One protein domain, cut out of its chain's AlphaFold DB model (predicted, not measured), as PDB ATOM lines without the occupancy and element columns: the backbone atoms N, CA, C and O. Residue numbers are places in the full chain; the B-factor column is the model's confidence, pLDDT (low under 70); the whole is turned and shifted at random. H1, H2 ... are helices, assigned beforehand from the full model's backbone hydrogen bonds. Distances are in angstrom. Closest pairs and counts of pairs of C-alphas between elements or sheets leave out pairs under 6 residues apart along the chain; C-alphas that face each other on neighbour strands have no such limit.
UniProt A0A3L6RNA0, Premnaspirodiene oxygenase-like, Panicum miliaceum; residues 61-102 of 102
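AT A GLANCE: This is residues 61 to 102 of the 102 residues of the protein "Premnaspirodiene oxygenase-like" of Panicum miliaceum (UniProt A0A3L6RNA0). Two helices, the longest one H1 and the four-residue H2, sit at one end of an open, elongated chain, and a third helix, H3, sits at the other. After H3, the unnamed residues 88 to 102 fold back toward the middle. The printed part has 42 residues with three named helices, in the order H1, H2, H3, and no named strand; it is all helix by class, though under half of the residues are in named elements. It is loose, with a radius of gyration of the C-alphas of 12.4 A, and spans 35 by 22 by 12 A.

IN THESE COORDINATES: H1, residues 61 to 70, is 12.6 A long and begins at C-alpha 61 (3.395, -5.811, -44.420). H2 is residues 72 to 75. H3, residues 82 to 87, ends at C-alpha 87 (29.820, -17.453, -34.648).

HOW THE PARTS SIT: H1 and H2 are close but not clearly touching; their closest C-alphas, of Val 67 and Phe 75, are 6.8 A apart. H3 is apart from both. In H1 and H3 every O i to N i+4 pair is within hydrogen-bond range; H2 is too short for one.

THE WHOLE: The C-alphas farthest apart, of Glu 62 and Arg 89, are 35.1 A apart. The printed part has no cut and no long link. Residues 91 and 102 have pLDDT under 70.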
ATOM      1  N   ALA A  61       3.606  -4.484 -43.846       97.56
ATOM      2  CA  ALA A  61       3.395  -5.811 -44.420       97.56
ATOM      3  C   ALA A  61       3.529  -5.803 -45.951       97.56
ATOM      4  O   ALA A  61       4.086  -6.734 -46.524       97.56
ATOM      5  N   GLU A  62       3.063  -4.741 -46.610       96.56
ATOM      6  CA  GLU A  62       3.161  -4.582 -48.062       96.56
ATOM      7  C   GLU A  62       4.618  -4.467 -48.527       96.56
ATOM      8  O   GLU A  62       5.046  -5.224 -49.398       96.56
ATOM      9  N   ALA A  63       5.409  -3.595 -47.894       94.38
ATOM     10  CA  ALA A  63       6.817  -3.434 -48.243       94.38
ATOM     11  C   ALA A  63       7.629  -4.694 -47.900       94.38
ATOM     12  O   ALA A  63       8.496  -5.100 -48.671       94.38
ATOM     13  N   ALA A  64       7.313  -5.366 -46.787       95.94
ATOM     14  CA  ALA A  64       7.927  -6.646 -46.442       95.94
ATOM     15  C   ALA A  64       7.588  -7.731 -47.473       95.94
ATOM     16  O   ALA A  64       8.471  -8.488 -47.869       95.94
ATOM     17  N   ARG A  65       6.337  -7.792 -47.952       97.12
ATOM     18  CA  ARG A  65       5.934  -8.724 -49.013       97.12
ATOM     19  C   ARG A  65       6.744  -8.487 -50.283       97.12
ATOM     20  O   ARG A  65       7.187  -9.457 -50.887       97.12
ATOM     21  N   GLU A  66       6.956  -7.234 -50.677       95.06
ATOM     22  CA  GLU A  66       7.754  -6.952 -51.872       95.06
ATOM     23  C   GLU A  66       9.227  -7.328 -51.723       95.06
ATOM     24  O   GLU A  66       9.811  -7.877 -52.654       95.06
ATOM     25  N   VAL A  67       9.816  -7.116 -50.548       94.44
ATOM     26  CA  VAL A  67      11.211  -7.495 -50.283       94.44
ATOM     27  C   VAL A  67      11.386  -9.012 -50.218       94.44
ATOM     28  O   VAL A  67      12.293  -9.547 -50.842       94.44
ATOM     29  N   PHE A  68      10.518  -9.714 -49.487       93.94
ATOM     30  CA  PHE A  68      10.683 -11.146 -49.204       93.94
ATOM     31  C   PHE A  68       9.996 -12.083 -50.200       93.94
ATOM     32  O   PHE A  68      10.176 -13.292 -50.092       93.94
ATOM     33  N   LYS A  69       9.176 -11.571 -51.124       94.56
ATOM     34  CA  LYS A  69       8.554 -12.382 -52.188       94.56
ATOM     35  C   LYS A  69       8.778 -11.812 -53.579       94.56
ATOM     36  O   LYS A  69       9.012 -12.576 -54.501       94.56
ATOM     37  N   GLY A  70       8.656 -10.495 -53.741       95.25
ATOM     38  CA  GLY A  70       8.841  -9.856 -55.048       95.25
ATOM     39  C   GLY A  70      10.306  -9.807 -55.483       95.25
ATOM     40  O   GLY A  70      10.601  -9.916 -56.668       95.25
ATOM     41  N   HIS A  71      11.219  -9.662 -54.518       93.50
ATOM     42  CA  HIS A  71      12.649  -9.438 -54.749       93.50
ATOM     43  C   HIS A  71      13.530 -10.295 -53.827       93.50
ATOM     44  O   HIS A  71      14.636  -9.893 -53.465       93.50
ATOM     45  N   ASP A  72      13.047 -11.467 -53.425       92.38
ATOM     46  CA  ASP A  72      13.699 -12.331 -52.440       92.38
ATOM     47  C   ASP A  72      15.159 -12.650 -52.792       92.38
ATOM     48  O   ASP A  72      16.035 -12.478 -51.945       92.38
ATOM     49  N   ALA A  73      15.462 -13.003 -54.042       91.88
ATOM     50  CA  ALA A  73      16.821 -13.285 -54.501       91.88
ATOM     51  C   ALA A  73      17.779 -12.095 -54.298       91.88
ATOM     52  O   ALA A  73      18.926 -12.276 -53.889       91.88
ATOM     53  N   ALA A  74      17.300 -10.861 -54.503       91.31
ATOM     54  CA  ALA A  74      18.101  -9.651 -54.315       91.31
ATOM     55  C   ALA A  74      18.397  -9.355 -52.831       91.31
ATOM     56  O   ALA A  74      19.421  -8.749 -52.516       91.31
ATOM     57  N   PHE A  75      17.527  -9.800 -51.917       92.06
ATOM     58  CA  PHE A  75      17.642  -9.566 -50.470       92.06
ATOM     59  C   PHE A  75      18.026 -10.816 -49.663       92.06
ATOM     60  O   PHE A  75      18.075 -10.763 -48.433       92.06
ATOM     61  N   SER A  76      18.330 -11.930 -50.330       91.56
ATOM     62  CA  SER A  76      18.685 -13.194 -49.671       91.56
ATOM     63  C   SER A  76      20.139 -13.253 -49.203       91.56
ATOM     64  O   SER A  76      20.487 -14.110 -48.391       91.56
ATOM     65  N   GLN A  77      20.990 -12.332 -49.667       90.75
ATOM     66  CA  GLN A  77      22.377 -12.247 -49.215       90.75
ATOM     67  C   GLN A  77      22.452 -11.972 -47.705       90.75
ATOM     68  O   GLN A  77      21.735 -11.125 -47.167       90.75
ATOM     69  N   ARG A  78      23.343 -12.689 -47.013       89.12
ATOM     70  CA  ARG A  78      23.570 -12.564 -45.568       89.12
ATOM     71  C   ARG A  78      24.846 -11.754 -45.325       89.12
ATOM     72  O   ARG A  78      25.936 -12.310 -45.428       89.12
ATOM     73  N   PRO A  79      24.753 -10.442 -45.042       85.12
ATOM     74  CA  PRO A  79      25.944  -9.630 -44.828       85.12
ATOM     75  C   PRO A  79      26.694 -10.098 -43.576       85.12
ATOM     76  O   PRO A  79      26.165 -10.033 -42.466       85.12
ATOM     77  N   GLY A  80      27.941 -10.530 -43.766       84.50
ATOM     78  CA  GLY A  80      28.827 -10.963 -42.688       84.50
ATOM     79  C   GLY A  80      29.313  -9.815 -41.801       84.50
ATOM     80  O   GLY A  80      29.142  -8.620 -42.088       84.50
ATOM     81  N   SER A  81      29.931 -10.194 -40.695       87.31
ATOM     82  CA  SER A  81      30.729  -9.336 -39.816       87.31
ATOM     83  C   SER A  81      31.682 -10.241 -39.039       87.31
ATOM     84  O   SER A  81      31.309 -11.389 -38.820       87.31
ATOM     85  N   PRO A  82      32.826  -9.761 -38.526       89.00
ATOM     86  CA  PRO A  82      33.767 -10.627 -37.812       89.00
ATOM     87  C   PRO A  82      33.123 -11.457 -36.689       89.00
ATOM     88  O   PRO A  82      33.453 -12.621 -36.508       89.00
ATOM     89  N   GLY A  83      32.141 -10.891 -35.974       88.50
ATOM     90  CA  GLY A  83      31.385 -11.626 -34.954       88.50
ATOM     91  C   GLY A  83      30.428 -12.682 -35.520       88.50
ATOM     92  O   GLY A  83      30.276 -13.743 -34.925       88.50
ATOM     93  N   ILE A  84      29.791 -12.414 -36.665       87.31
ATOM     94  CA  ILE A  84      28.950 -13.397 -37.375       87.31
ATOM     95  C   ILE A  84      29.819 -14.500 -37.981       87.31
ATOM     96  O   ILE A  84      29.432 -15.665 -37.947       87.31
ATOM     97  N   ASP A  85      30.983 -14.149 -38.514       87.69
ATOM     98  CA  ASP A  85      31.897 -15.085 -39.157       87.69
ATOM     99  C   ASP A  85      32.464 -16.045 -38.109       87.69
ATOM    100  O   ASP A  85      32.369 -17.254 -38.288       87.69
ATOM    101  N   GLU A  86      32.911 -15.538 -36.958       89.19
ATOM    102  CA  GLU A  86      33.332 -16.382 -35.835       89.19
ATOM    103  C   GLU A  86      32.185 -17.284 -35.347       89.19
ATOM    104  O   GLU A  86      32.329 -18.504 -35.265       89.19
ATOM    105  N   LEU A  87      30.999 -16.708 -35.108       86.19
ATOM    106  CA  LEU A  87      29.820 -17.453 -34.648       86.19
ATOM    107  C   LEU A  87      29.400 -18.560 -35.629       86.19
ATOM    108  O   LEU A  87      28.960 -19.631 -35.212       86.19
ATOM    109  N   SER A  88      29.517 -18.299 -36.929       84.06
ATOM    110  CA  SER A  88      29.156 -19.237 -37.995       84.06
ATOM    111  C   SER A  88      30.308 -20.142 -38.427       84.06
ATOM    112  O   SER A  88      30.149 -20.882 -39.393       84.06
ATOM    113  N   ARG A  89      31.464 -20.108 -37.745       81.12
ATOM    114  CA  ARG A  89      32.687 -20.811 -38.170       81.12
ATOM    115  C   ARG A  89      33.005 -20.556 -39.649       81.12
ATOM    116  O   ARG A  89      33.222 -21.490 -40.414       81.12
ATOM    117  N   HIS A  90      33.023 -19.282 -40.031       75.81
ATOM    118  CA  HIS A  90      33.249 -18.793 -41.388       75.81
ATOM    119  C   HIS A  90      32.214 -19.335 -42.390       75.81
ATOM    120  O   HIS A  90      32.566 -19.953 -43.391       75.81
ATOM    121  N   SER A  91      30.927 -19.087 -42.116       68.81
ATOM    122  CA  SER A  91      29.796 -19.444 -42.991       68.81
ATOM    123  C   SER A  91      29.477 -20.941 -43.100       68.81
ATOM    124  O   SER A  91      28.867 -21.376 -44.074       68.81
ATOM    125  N   GLN A  92      29.801 -21.736 -42.080       73.12
ATOM    126  CA  GLN A  92      29.272 -23.092 -41.945       73.12
ATOM    127  C   GLN A  92      27.857 -23.055 -41.341       73.12
ATOM    128  O   GLN A  92      27.644 -22.568 -40.230       73.12
ATOM    129  N   GLY A  93      26.870 -23.595 -42.057       79.94
ATOM    130  CA  GLY A  93      25.483 -23.711 -41.594       79.94
ATOM    131  C   GLY A  93      24.474 -23.092 -42.560       79.94
ATOM    132  O   GLY A  93      24.783 -22.853 -43.716       79.94
ATOM    133  N   VAL A  94      23.247 -22.852 -42.083       85.19
ATOM    134  CA  VAL A  94      22.111 -22.447 -42.943       85.19
ATOM    135  C   VAL A  94      21.689 -20.986 -42.727       85.19
ATOM    136  O   VAL A  94      21.168 -20.343 -43.629       85.19
ATOM    137  N   ILE A  95      21.909 -20.428 -41.531       87.19
ATOM    138  CA  ILE A  95      21.339 -19.121 -41.144       87.19
ATOM    139  C   ILE A  95      22.152 -17.936 -41.700       87.19
ATOM    140  O   ILE A  95      21.564 -16.973 -42.194       87.19
ATOM    141  N   PHE A  96      23.486 -17.999 -41.621       87.00
ATOM    142  CA  PHE A  96      24.401 -16.901 -41.984       87.00
ATOM    143  C   PHE A  96      25.239 -17.177 -43.241       87.00
ATOM    144  O   PHE A  96      26.158 -16.419 -43.540       87.00
ATOM    145  N   VAL A  97      24.943 -18.252 -43.974       87.25
ATOM    146  CA  VAL A  97      25.649 -18.573 -45.218       87.25
ATOM    147  C   VAL A  97      25.201 -17.625 -46.347       87.25
ATOM    148  O   VAL A  97      24.012 -17.290 -46.415       87.25
ATOM    149  N   PRO A  98      26.113 -17.149 -47.219       86.88
ATOM    150  CA  PRO A  98      25.743 -16.375 -48.404       86.88
ATOM    151  C   PRO A  98      24.769 -17.134 -49.310       86.88
ATOM    152  O   PRO A  98      24.803 -18.363 -49.383       86.88
ATOM    153  N   TYR A  99      23.913 -16.407 -50.027       87.69
ATOM    154  CA  TYR A  99      22.987 -17.028 -50.974       87.69
ATOM    155  C   TYR A  99      23.742 -17.487 -52.228       87.69
ATOM    156  O   TYR A  99      24.514 -16.710 -52.795       87.69
ATOM    157  N   GLY A 100      23.509 -18.728 -52.649       85.69
ATOM    158  CA  GLY A 100      24.175 -19.382 -53.774       85.69
ATOM    159  C   GLY A 100      23.849 -20.875 -53.812       85.69
ATOM    160  O   GLY A 100      23.041 -21.348 -53.009       85.69
ATOM    161  N   ASP A 101      24.479 -21.589 -54.738       78.88
ATOM    162  CA  ASP A 101      24.330 -23.038 -54.864       78.88
ATOM    163  C   ASP A 101      25.088 -23.730 -53.717       78.88
ATOM    164  O   ASP A 101      26.303 -23.560 -53.583       78.88
ATOM    165  N   HIS A 102      24.356 -24.477 -52.887       68.94
ATOM    166  CA  HIS A 102      24.857 -25.289 -51.768       68.94
ATOM    167  C   HIS A 102      24.369 -26.726 -51.900       68.94
ATOM    168  O   HIS A 102      23.213 -26.908 -52.350       68.94
TER     169      HIS A 102